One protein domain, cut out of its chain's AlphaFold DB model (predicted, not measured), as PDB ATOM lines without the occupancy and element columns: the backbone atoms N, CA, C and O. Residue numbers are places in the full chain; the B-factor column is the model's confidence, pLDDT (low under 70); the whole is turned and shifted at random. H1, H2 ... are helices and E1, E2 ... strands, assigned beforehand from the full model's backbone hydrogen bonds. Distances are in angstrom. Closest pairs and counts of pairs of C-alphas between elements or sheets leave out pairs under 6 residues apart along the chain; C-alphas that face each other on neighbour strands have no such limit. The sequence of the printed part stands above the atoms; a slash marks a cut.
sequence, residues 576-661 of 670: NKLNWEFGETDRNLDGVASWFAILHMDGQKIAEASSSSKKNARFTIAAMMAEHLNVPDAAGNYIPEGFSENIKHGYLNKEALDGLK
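Overview. This is residues 576 to 661 of the 670 residues of the protein "RNase III domain-containing protein" of Wallemia ichthyophaga (UniProt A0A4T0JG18). One twisted antiparallel sheet of four strands forms a wall, and the long helix H1 packs slantwise over one face of it. The short helix H2 sits by one end of E3, and a long link, residues 630 to 649, leads from the end of H1 back to the edge strand E4. The printed part has 86 residues, with two named helices and four named strands in the order E1 E2 E3 H1 E4 H2; across the sheet the order is E1 - E2 - E3 - E4, and the class is mixed, helices and strands. The whole is compact, with a radius of gyration of the C-alphas of 13.5 A and spans of 42 by 29 by 22 A.

Along the chain. Start in the sheet: find C-alpha 578 at (181.421, 141.548, 173.060), where E1, residues 578 to 584, begins; it is 20.0 A long. E2, residues 595 to 601, is also 20.0 A long, and E3, residues 604 to 611, runs 21.7 A. E4 is short, residues 650 to 652. Look next for C-alpha 614 at (167.063, 140.836, 178.436); from there H1, residues 614 to 629, runs 22.7 A. H2, residues 654 to 661, ends at C-alpha 661, (188.816, 154.237, 168.898).

Arrangement. Begin with E1, E2 and E3, a meander, each strand the antiparallel neighbour of the one before. In the hairpin E1 and E2, N 581 and O 598 are 2.9 A apart, within hydrogen-bond range; in the hairpin E2 and E3, N 597 and O 609 are 2.9 A apart. At the edge, E4 is antiparallel to E3, with N 651 and O 608 at 2.8 A. E1 and E4 are apart. H1 and H2 are on one face of this sheet, which gives two layers, a sheet and its helices. H1 has a height over the sheet of 8.0 A and runs slantwise to the strands, at 52 degrees to E3 on the local plane; it lies over E3 and E4 and only just over E2, where 3 of its C-alphas fall. Its closest C-alphas to E3 are those of Ala 617 and Ser 611, 4.8 A. For H2 and E3, look at the closest C-alphas, Ala 656 and Ile 606, 6.6 A. H1 and H2 are close but not clearly touching, with the closest C-alphas, His 628 and Lys 654, at 7.4 A. In H1 every O i to N i+4 pair is within hydrogen-bond range, in H2 2 of 4.

Size, cuts and confidence. The C-alphas farthest apart are those of Asp 590 and Lys 661, 43.0 A. The printed part has no cut. The link from H1 to E4 is long, with 20 residues. The mean pLDDT of the printed part is 76.6; 19 residues are under 70, among them residues 585 to 593 and 659 to 661.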
ATOM      1  N   ASN A 576     182.836 139.658 167.619       63.44
ATOM      2  CA  ASN A 576     183.040 138.638 168.659       63.44
ATOM      3  C   ASN A 576     183.760 139.148 169.925       63.44
ATOM      4  O   ASN A 576     184.031 138.346 170.813       63.44
ATOM      5  N   LYS A 577     184.098 140.442 170.024       68.00
ATOM      6  CA  LYS A 577     184.763 141.009 171.216       68.00
ATOM      7  C   LYS A 577     183.792 141.318 172.366       68.00
ATOM      8  O   LYS A 577     184.223 141.652 173.465       68.00
ATOM      9  N   LEU A 578     182.485 141.218 172.113       77.31
ATOM     10  CA  LEU A 578     181.421 141.548 173.060       77.31
ATOM     11  C   LEU A 578     181.012 140.318 173.883       77.31
ATOM     12  O   LEU A 578     180.367 139.405 173.361       77.31
ATOM     13  N   ASN A 579     181.300 140.330 175.184       82.19
ATOM     14  CA  ASN A 579     180.834 139.321 176.131       82.19
ATOM     15  C   ASN A 579     179.660 139.861 176.948       82.19
ATOM     16  O   ASN A 579     179.764 140.900 177.596       82.19
ATOM     17  N   TRP A 580     178.537 139.144 176.927       85.75
ATOM     18  CA  TRP A 580     177.303 139.564 177.588       85.75
ATOM     19  C   TRP A 580     177.030 138.733 178.837       85.75
ATOM     20  O   TRP A 580     176.996 137.504 178.778       85.75
ATOM     21  N   GLU A 581     176.746 139.418 179.934       87.19
ATOM     22  CA  GLU A 581     176.247 138.843 181.175       87.19
ATOM     23  C   GLU A 581     174.823 139.356 181.423       87.19
ATOM     24  O   GLU A 581     174.526 140.531 181.203       87.19
ATOM     25  N   PHE A 582     173.918 138.468 181.836       88.12
ATOM     26  CA  PHE A 582     172.517 138.803 182.091       88.12
ATOM     27  C   PHE A 582     172.090 138.266 183.451       88.12
ATOM     28  O   PHE A 582     172.370 137.107 183.757       88.12
ATOM     29  N   GLY A 583     171.308 139.048 184.190       85.06
ATOM     30  CA  GLY A 583     170.663 138.588 185.416       85.06
ATOM     31  C   GLY A 583     169.280 139.197 185.621       85.06
ATOM     32  O   GLY A 583     168.907 140.182 184.982       85.06
ATOM     33  N   GLU A 584     168.494 138.547 186.472       81.06
ATOM     34  CA  GLU A 584     167.175 139.009 186.921       81.06
ATOM     35  C   GLU A 584     167.381 139.786 188.230       81.06
ATOM     36  O   GLU A 584     168.087 139.309 189.119       81.06
ATOM     37  N   THR A 585     166.830 140.996 188.333       69.88
ATOM     38  CA  THR A 585     166.740 141.727 189.606       69.88
ATOM     39  C   THR A 585     165.478 141.311 190.357       69.88
ATOM     40  O   THR A 585     164.590 140.682 189.777       69.88
ATOM     41  N   ASP A 586     165.360 141.712 191.625       61.22
ATOM     42  CA  ASP A 586     164.149 141.478 192.413       61.22
ATOM     43  C   ASP A 586     162.891 141.931 191.663       61.22
ATOM     44  O   ASP A 586     162.873 142.956 190.970       61.22
ATOM     45  N   ARG A 587     161.840 141.115 191.771       69.62
ATOM     46  CA  ARG A 587     160.551 141.382 191.138       69.62
ATOM     47  C   ARG A 587     159.864 142.529 191.860       69.62
ATOM     48  O   ARG A 587     159.864 142.591 193.088       69.62
ATOM     49  N   ASN A 588     159.233 143.405 191.090       62.88
ATOM     50  CA  ASN A 588     158.435 144.492 191.646       62.88
ATOM     51  C   ASN A 588     157.206 143.919 192.388       62.88
ATOM     52  O   ASN A 588     156.868 142.747 192.214       62.88
ATOM     53  N   LEU A 589     156.494 144.751 193.158       53.53
ATOM     54  CA  LEU A 589     155.268 144.364 193.886       53.53
ATOM     55  C   LEU A 589     154.205 143.693 192.987       53.53
ATOM     56  O   LEU A 589     153.467 142.834 193.457       53.53
ATOM     57  N   ASP A 590     154.197 144.012 191.687       52.94
ATOM     58  CA  ASP A 590     153.297 143.439 190.673       52.94
ATOM     59  C   ASP A 590     153.802 142.115 190.052       52.94
ATOM     60  O   ASP A 590     153.247 141.621 189.072       52.94
ATOM     61  N   GLY A 591     154.907 141.552 190.552       57.38
ATOM     62  CA  GLY A 591     155.512 140.319 190.036       57.38
ATOM     63  C   GLY A 591     156.260 140.468 188.703       57.38
ATOM     64  O   GLY A 591     156.731 139.471 188.153       57.38
ATOM     65  N   VAL A 592     156.401 141.691 188.180       59.16
ATOM     66  CA  VAL A 592     157.140 141.971 186.939       59.16
ATOM     67  C   VAL A 592     158.645 141.905 187.205       59.16
ATOM     68  O   VAL A 592     159.172 142.652 188.030       59.16
ATOM     69  N   ALA A 593     159.338 141.010 186.497       64.56
ATOM     70  CA  ALA A 593     160.788 140.863 186.563       64.56
ATOM     71  C   ALA A 593     161.498 141.988 185.795       64.56
ATOM     72  O   ALA A 593     161.207 142.236 184.622       64.56
ATOM     73  N   SER A 594     162.464 142.637 186.443       74.38
ATOM     74  CA  SER A 594     163.421 143.526 185.785       74.38
ATOM     75  C   SER A 594     164.706 142.744 185.484       74.38
ATOM     76  O   SER A 594     165.126 141.878 186.247       74.38
ATOM     77  N   TRP A 595     165.303 142.997 184.325       82.56
ATOM     78  CA  TRP A 595     166.501 142.319 183.833       82.56
ATOM     79  C   TRP A 595     167.637 143.321 183.717       82.56
ATOM     80  O   TRP A 595     167.447 144.391 183.141       82.56
ATOM     81  N   PHE A 596     168.830 142.956 184.176       85.06
ATOM     82  CA  PHE A 596     170.046 143.708 183.893       85.06
ATOM     83  C   PHE A 596     170.894 142.987 182.844       85.06
ATOM     84  O   PHE A 596     170.930 141.754 182.771       85.06
ATOM     85  N   ALA A 597     171.555 143.776 182.004       87.56
ATOM     86  CA  ALA A 597     172.584 143.322 181.086       87.56
ATOM     87  C   ALA A 597     173.887 144.042 181.434       87.56
ATOM     88  O   ALA A 597     173.877 145.251 181.655       87.56
ATOM     89  N   ILE A 598     174.995 143.309 181.459       87.88
ATOM     90  CA  ILE A 598     176.343 143.856 181.591       87.88
ATOM     91  C   ILE A 598     177.127 143.442 180.352       87.88
ATOM     92  O   ILE A 598     177.163 142.268 179.977       87.88
ATOM     93  N   LEU A 599     177.743 144.424 179.706       86.94
ATOM     94  CA  LEU A 599     178.633 144.218 178.580       86.94
ATOM     95  C   LEU A 599     180.083 144.304 179.051       86.94
ATOM     96  O   LEU A 599     180.536 145.342 179.542       86.94
ATOM     97  N   HIS A 600     180.812 143.218 178.826       84.44
ATOM     98  CA  HIS A 600     182.249 143.118 179.027       84.44
ATOM     99  C   HIS A 600     182.963 143.083 177.670       84.44
ATOM    100  O   HIS A 600     182.525 142.389 176.752       84.44
ATOM    101  N   MET A 601     184.081 143.792 177.548       76.12
ATOM    102  CA  MET A 601     185.025 143.650 176.432       76.12
ATOM    103  C   MET A 601     186.419 143.427 177.004       76.12
ATOM    104  O   MET A 601     186.810 144.119 177.940       76.12
ATOM    105  N   ASP A 602     187.133 142.420 176.497       74.69
ATOM    106  CA  ASP A 602     188.482 142.040 176.953       74.69
ATOM    107  C   ASP A 602     188.615 141.879 178.487       74.69
ATOM    108  O   ASP A 602     189.653 142.148 179.084       74.69
ATOM    109  N   GLY A 603     187.542 141.419 179.143       74.81
ATOM    110  CA  GLY A 603     187.489 141.206 180.596       74.81
ATOM    111  C   GLY A 603     187.191 142.457 181.431       74.81
ATOM    112  O   GLY A 603     187.073 142.347 182.649       74.81
ATOM    113  N   GLN A 604     187.023 143.628 180.806       81.06
ATOM    114  CA  GLN A 604     186.627 144.867 181.473       81.06
ATOM    115  C   GLN A 604     185.138 145.160 181.254       81.06
ATOM    116  O   GLN A 604     184.619 145.046 180.142       81.06
ATOM    117  N   LYS A 605     184.448 145.596 182.312       86.19
ATOM    118  CA  LYS A 605     183.058 146.060 182.242       86.19
ATOM    119  C   LYS A 605     182.981 147.413 181.530       86.19
ATOM    120  O   LYS A 605     183.516 148.410 182.021       86.19
ATOM    121  N   ILE A 606     182.281 147.445 180.397       87.25
ATOM    122  CA  ILE A 606     182.149 148.633 179.544       87.25
ATOM    123  C   ILE A 606     180.804 149.311 179.737       87.25
ATOM    124  O   ILE A 606     180.745 150.533 179.821       87.25
ATOM    125  N   ALA A 607     179.724 148.539 179.811       87.69
ATOM    126  CA  ALA A 607     178.390 149.102 179.926       87.69
ATOM    127  C   ALA A 607     177.470 148.217 180.759       87.69
ATOM    128  O   ALA A 607     177.657 147.004 180.843       87.69
ATOM    129  N   GLU A 608     176.460 148.828 181.358       89.56
ATOM    130  CA  GLU A 608     175.395 148.144 182.081       89.56
ATOM    131  C   GLU A 608     174.087 148.910 181.917       89.56
ATOM    132  O   GLU A 608     174.079 150.140 181.918       89.56
ATOM    133  N   ALA A 609     172.982 148.183 181.783       86.88
ATOM    134  CA  ALA A 609     171.648 148.761 181.806       86.88
ATOM    135  C   ALA A 609     170.633 147.764 182.363       86.88
ATOM    136  O   ALA A 609     170.761 146.554 182.153       86.88
ATOM    137  N   SER A 610     169.584 148.278 183.006       82.19
ATOM    138  CA  SER A 610     168.409 147.492 183.390       82.19
ATOM    139  C   SER A 610     167.171 147.848 182.559       82.19
ATOM    140  O   SER A 610     166.995 148.982 182.112       82.19
ATOM    141  N   SER A 611     166.322 146.853 182.294       77.19
ATOM    142  CA  SER A 611     165.078 147.008 181.534       77.19
ATOM    143  C   SER A 611     164.092 145.867 181.818       77.19
ATOM    144  O   SER A 611     164.446 144.836 182.373       77.19
ATOM    145  N   SER A 612     162.851 145.993 181.339       75.75
ATOM    146  CA  SER A 612     161.800 144.959 181.423       75.75
ATOM    147  C   SER A 612     162.110 143.614 180.740       75.75
ATOM    148  O   SER A 612     161.377 142.647 180.925       75.75
ATOM    149  N   SER A 613     163.167 143.511 179.926       78.19
ATOM    150  CA  SER A 613     163.578 142.249 179.295       78.19
ATOM    151  C   SER A 613     165.072 142.231 178.980       78.19
ATOM    152  O   SER A 613     165.663 143.280 178.716       78.19
ATOM    153  N   LYS A 614     165.671 141.030 178.900       80.69
ATOM    154  CA  LYS A 614     167.063 140.836 178.436       80.69
ATOM    155  C   LYS A 614     167.332 141.522 177.092       80.69
ATOM    156  O   LYS A 614     168.398 142.091 176.882       80.69
ATOM    157  N   LYS A 615     166.355 141.451 176.176       81.25
ATOM    158  CA  LYS A 615     166.448 142.023 174.827       81.25
ATOM    159  C   LYS A 615     166.512 143.550 174.885       81.25
ATOM    160  O   LYS A 615     167.410 144.128 174.285       81.25
ATOM    161  N   ASN A 616     165.619 144.182 175.646       77.69
ATOM    162  CA  ASN A 616     165.603 145.638 175.780       77.69
ATOM    163  C   ASN A 616     166.829 146.152 176.543       77.69
ATOM    164  O   ASN A 616     167.421 147.127 176.109       77.69
ATOM    165  N   ALA A 617     167.278 145.467 177.602       82.06
ATOM    166  CA  ALA A 617     168.490 145.858 178.331       82.06
ATOM    167  C   ALA A 617     169.725 145.892 177.407       82.06
ATOM    168  O   ALA A 617     170.501 146.847 177.423       82.06
ATOM    169  N   ARG A 618     169.860 144.894 176.521       84.81
ATOM    170  CA  ARG A 618     170.897 144.871 175.477       84.81
ATOM    171  C   ARG A 618     170.772 146.035 174.492       84.81
ATOM    172  O   ARG A 618     171.777 146.628 174.109       84.81
ATOM    173  N   PHE A 619     169.556 146.330 174.052       86.19
ATOM    174  CA  PHE A 619     169.284 147.401 173.099       86.19
ATOM    175  C   PHE A 619     169.581 148.785 173.681       86.19
ATOM    176  O   PHE A 619     170.212 149.596 173.009       86.19
ATOM    177  N   THR A 620     169.248 149.008 174.952       84.44
ATOM    178  CA  THR A 620     169.604 150.221 175.692       84.44
ATOM    179  C   THR A 620     171.118 150.430 175.734       84.44
ATOM    180  O   THR A 620     171.588 151.512 175.396       84.44
ATOM    181  N   ILE A 621     171.897 149.388 176.061       86.56
ATOM    182  CA  ILE A 621     173.370 149.463 176.058       86.56
ATOM    183  C   ILE A 621     173.904 149.811 174.668       86.56
ATOM    184  O   ILE A 621     174.748 150.693 174.530       86.56
ATOM    185  N   ALA A 622     173.404 149.141 173.627       85.12
ATOM    186  CA  ALA A 622     173.843 149.417 172.266       85.12
ATOM    187  C   ALA A 622     173.524 150.851 171.826       85.12
ATOM    188  O   ALA A 622     174.329 151.471 171.136       85.12
ATOM    189  N   ALA A 623     172.380 151.386 172.249       82.44
ATOM    190  CA  ALA A 623     172.008 152.764 171.982       82.44
ATOM    191  C   ALA A 623     172.926 153.758 172.722       82.44
ATOM    192  O   ALA A 623     173.446 154.683 172.111       82.44
ATOM    193  N   MET A 624     173.242 153.517 173.997       85.00
ATOM    194  CA  MET A 624     174.212 154.339 174.741       85.00
ATOM    195  C   MET A 624     175.596 154.356 174.073       85.00
ATOM    196  O   MET A 624     176.237 155.401 173.978       85.00
ATOM    197  N   MET A 625     176.055 153.203 173.578       84.94
ATOM    198  CA  MET A 625     177.320 153.106 172.847       84.94
ATOM    199  C   MET A 625     177.267 153.838 171.504       84.94
ATOM    200  O   MET A 625     178.226 154.520 171.153       84.94
ATOM    201  N   ALA A 626     176.176 153.697 170.748       82.94
ATOM    202  CA  ALA A 626     176.027 154.328 169.440       82.94
ATOM    203  C   ALA A 626     175.947 155.859 169.532       82.94
ATOM    204  O   ALA A 626     176.513 156.531 168.676       82.94
ATOM    205  N   GLU A 627     175.332 156.403 170.586       83.50
ATOM    206  CA  GLU A 627     175.362 157.842 170.879       83.50
ATOM    207  C   GLU A 627     176.798 158.322 171.145       83.50
ATOM    208  O   GLU A 627     177.280 159.230 170.474       83.50
ATOM    209  N   HIS A 628     177.529 157.666 172.058       84.81
ATOM    210  CA  HIS A 628     178.896 158.074 172.424       84.81
ATOM    211  C   HIS A 628     179.909 157.920 171.277       84.81
ATOM    212  O   HIS A 628     180.837 158.716 171.120       84.81
ATOM    213  N   LEU A 629     179.748 156.878 170.462       81.44
ATOM    214  CA  LEU A 629     180.610 156.607 169.308       81.44
ATOM    215  C   LEU A 629     180.175 157.351 168.041       81.44
ATOM    216  O   LEU A 629     180.884 157.273 167.040       81.44
ATOM    217  N   ASN A 630     179.041 158.055 168.077       82.44
ATOM    218  CA  ASN A 630     178.419 158.704 166.927       82.44
ATOM    219  C   ASN A 630     178.231 157.746 165.730       82.44
ATOM    220  O   ASN A 630     178.647 158.025 164.604       82.44
ATOM    221  N   VAL A 631     177.639 156.577 165.992       79.06
ATOM    222  CA  VAL A 631     177.418 155.513 164.999       79.06
ATOM    223  C   VAL A 631     175.975 155.567 164.485       79.06
ATOM    224  O   VAL A 631     175.049 155.401 165.285       79.06
ATOM    225  N   PRO A 632     175.752 155.731 163.168       75.25
ATOM    226  CA  PRO A 632     174.412 155.673 162.601       75.25
ATOM    227  C   PRO A 632     173.884 154.233 162.522       75.25
ATOM    228  O   PRO A 632     174.644 153.261 162.490       75.25
ATOM    229  N   ASP A 633     172.561 154.081 162.457       74.44
ATOM    230  CA  ASP A 633     171.942 152.804 162.106       74.44
ATOM    231  C   ASP A 633     172.116 152.464 160.609       74.44
ATOM    232  O   ASP A 633     172.687 153.223 159.826       74.44
ATOM    233  N   ALA A 634     171.603 151.304 160.182       69.25
ATOM    234  CA  ALA A 634     171.681 150.869 158.783       69.25
ATOM    235  C   ALA A 634     170.947 151.796 157.790       69.25
ATOM    236  O   ALA A 634     171.182 151.698 156.587       69.25
ATOM    237  N   ALA A 635     170.061 152.670 158.277       65.38
ATOM    238  CA  ALA A 635     169.330 153.652 157.486       65.38
ATOM    239  C   ALA A 635     169.955 155.062 157.558       65.38
ATOM    240  O   ALA A 635     169.427 155.984 156.940       65.38
ATOM    241  N   GLY A 636     171.079 155.234 158.265       71.00
ATOM    242  CA  GLY A 636     171.776 156.515 158.401       71.00
ATOM    243  C   GLY A 636     171.271 157.401 159.545       71.00
ATOM    244  O   GLY A 636     171.637 158.573 159.600       71.00
ATOM    245  N   ASN A 637     170.441 156.880 160.454       72.62
ATOM    246  CA  ASN A 637     169.889 157.646 161.570       72.62
ATOM    247  C   ASN A 637     170.807 157.608 162.796       72.62
ATOM    248  O   ASN A 637     171.268 156.542 163.218       72.62
ATOM    249  N   TYR A 638     170.998 158.771 163.413       75.56
ATOM    250  CA  TYR A 638     171.753 158.937 164.653       75.56
ATOM    251  C   TYR A 638     170.823 158.964 165.866       75.56
ATOM    252  O   TYR A 638     169.646 159.325 165.762       75.56
ATOM    253  N   ILE A 639     171.357 158.582 167.024       75.25
ATOM    254  CA  ILE A 639     170.647 158.725 168.295       75.25
ATOM    255  C   ILE A 639     170.641 160.207 168.687       75.25
ATOM    256  O   ILE A 639     171.683 160.851 168.566       75.25
ATOM    257  N   PRO A 640     169.503 160.762 169.143       71.69
ATOM    258  CA  PRO A 640     169.447 162.136 169.636       71.69
ATOM    259  C   PRO A 640     170.429 162.379 170.790       71.69
ATOM    260  O   PRO A 640     170.539 161.539 171.683       71.69
ATOM    261  N   GLU A 641     171.089 163.539 170.795       71.69
ATOM    262  CA  GLU A 641     171.982 163.950 171.887       71.69
ATOM    263  C   GLU A 641     171.235 164.004 173.233       71.69
ATOM    264  O   GLU A 641     170.118 164.523 173.322       71.69
ATOM    265  N   GLY A 642     171.855 163.466 174.286       70.56
ATOM    266  CA  GLY A 642     171.297 163.404 175.639       70.56
ATOM    267  C   GLY A 642     170.453 162.153 175.907       70.56
ATOM    268  O   GLY A 642     169.775 162.066 176.933       70.56
ATOM    269  N   PHE A 643     170.461 161.157 175.016       73.81
ATOM    270  CA  PHE A 643     169.725 159.906 175.214       73.81
ATOM    271  C   PHE A 643     170.252 159.124 176.428       73.81
ATOM    272  O   PHE A 643     169.468 158.694 177.276       73.81
ATOM    273  N   SER A 644     171.572 158.979 176.549       72.56
ATOM    274  CA  SER A 644     172.240 158.256 177.638       72.56
ATOM    275  C   SER A 644     172.057 158.916 179.004       72.56
ATOM    276  O   SER A 644     171.974 158.212 180.008       72.56
ATOM    277  N   GLU A 645     171.914 160.240 179.046       70.25
ATOM    278  CA  GLU A 645     171.674 161.006 180.279       70.25
ATOM    279  C   GLU A 645     170.266 160.777 180.852       70.25
ATOM    280  O   GLU A 645     170.048 160.894 182.056       70.25
ATOM    281  N   ASN A 646     169.312 160.384 180.004       66.94
ATOM    282  CA  ASN A 646     167.923 160.135 180.390       66.94
ATOM    283  C   ASN A 646     167.665 158.700 180.894       66.94
ATOM    284  O   ASN A 646     166.532 158.354 181.251       66.94
ATOM    285  N   ILE A 647     168.687 157.839 180.942       72.25
ATOM    286  CA  ILE A 647     168.550 156.445 181.378       72.25
ATOM    287  C   ILE A 647     168.799 156.351 182.886       72.25
ATOM    288  O   ILE A 647     169.931 156.421 183.354       72.25
ATOM    289  N   LYS A 648     167.730 156.109 183.658       64.19
ATOM    290  CA  LYS A 648     167.769 156.047 185.135       64.19
ATOM    291  C   LYS A 648     168.768 155.035 185.718       64.19
ATOM    292  O   LYS A 648     169.269 155.249 186.816       64.19
ATOM    293  N   HIS A 649     169.027 153.935 185.014       68.12
ATOM    294  CA  HIS A 649     169.894 152.840 185.464       68.12
ATOM    295  C   HIS A 649     170.830 152.391 184.337       68.12
ATOM    296  O   HIS A 649     170.828 151.224 183.948       68.12
ATOM    297  N   GLY A 650     171.564 153.342 183.758       76.06
ATOM    298  CA  GLY A 650     172.545 153.099 182.703       76.06
ATOM    299  C   GLY A 650     173.947 153.498 183.156       76.06
ATOM    300  O   GLY A 650     174.146 154.592 183.676       76.06
ATOM    301  N   TYR A 651     174.926 152.628 182.931       84.50
ATOM    302  CA  TYR A 651     176.347 152.918 183.100       84.50
ATOM    303  C   TYR A 651     177.072 152.711 181.769       84.50
ATOM    304  O   TYR A 651     176.884 151.688 181.109       84.50
ATOM    305  N   LEU A 652     177.918 153.670 181.392       85.44
ATOM    306  CA  LEU A 652     178.814 153.573 180.241       85.44
ATOM    307  C   LEU A 652     180.207 154.062 180.636       85.44
ATOM    308  O   LEU A 652     180.384 155.225 180.997       85.44
ATOM    309  N   ASN A 653     181.204 153.192 180.520       84.81
ATOM    310  CA  ASN A 653     182.605 153.551 180.668       84.81
ATOM    311  C   ASN A 653     183.107 154.204 179.372       84.81
ATOM    312  O   ASN A 653     183.611 153.528 178.473       84.81
ATOM    313  N   LYS A 654     182.922 155.526 179.277       82.56
ATOM    314  CA  LYS A 654     183.292 156.333 178.105       82.56
ATOM    315  C   LYS A 654     184.789 156.252 177.791       82.56
ATOM    316  O   LYS A 654     185.142 156.065 176.637       82.56
ATOM    317  N   GLU A 655     185.654 156.281 178.807       78.31
ATOM    318  CA  GLU A 655     187.114 156.215 178.636       78.31
ATOM    319  C   GLU A 655     187.578 154.874 178.056       78.31
ATOM    320  O   GLU A 655     188.369 154.843 177.115       78.31
ATOM    321  N   ALA A 656     187.048 153.758 178.568       75.75
ATOM    322  CA  ALA A 656     187.359 152.434 178.027       75.75
ATOM    323  C   ALA A 656     186.820 152.259 176.597       75.75
ATOM    324  O   ALA A 656     187.455 151.612 175.766       75.75
ATOM    325  N   LEU A 657     185.666 152.863 176.295       75.88
ATOM    326  CA  LEU A 657     185.072 152.839 174.962       75.88
ATOM    327  C   LEU A 657     185.837 153.729 173.963       75.88
ATOM    328  O   LEU A 657     186.010 153.341 172.811       75.88
ATOM    329  N   ASP A 658     186.341 154.887 174.398       74.94
ATOM    330  CA  ASP A 658     187.178 155.780 173.588       74.94
ATOM    331  C   ASP A 658     188.587 155.218 173.372       74.94
ATOM    332  O   ASP A 658     189.139 155.369 172.285       74.94
ATOM    333  N   GLY A 659     189.149 154.487 174.342       64.00
ATOM    334  CA  GLY A 659     190.413 153.762 174.175       64.00
ATOM    335  C   GLY A 659     190.382 152.737 173.031       64.00
ATOM    336  O   GLY A 659     191.417 152.428 172.441       64.00
ATOM    337  N   LEU A 660     189.189 152.267 172.652       61.06
ATOM    338  CA  LEU A 660     188.973 151.367 171.519       61.06
ATOM    339  C   LEU A 660     188.884 152.095 170.165       61.06
ATOM    340  O   LEU A 660     189.039 151.439 169.135       61.06
ATOM    341  N   LYS A 661     188.713 153.431 170.136       54.09
ATOM    342  CA  LYS A 661     188.816 154.237 168.898       54.09
ATOM    343  C   LYS A 661     190.231 154.214 168.300       54.09
ATOM    344  O   LYS A 661     190.377 154.510 167.121       54.09
TER     345      LYS A 661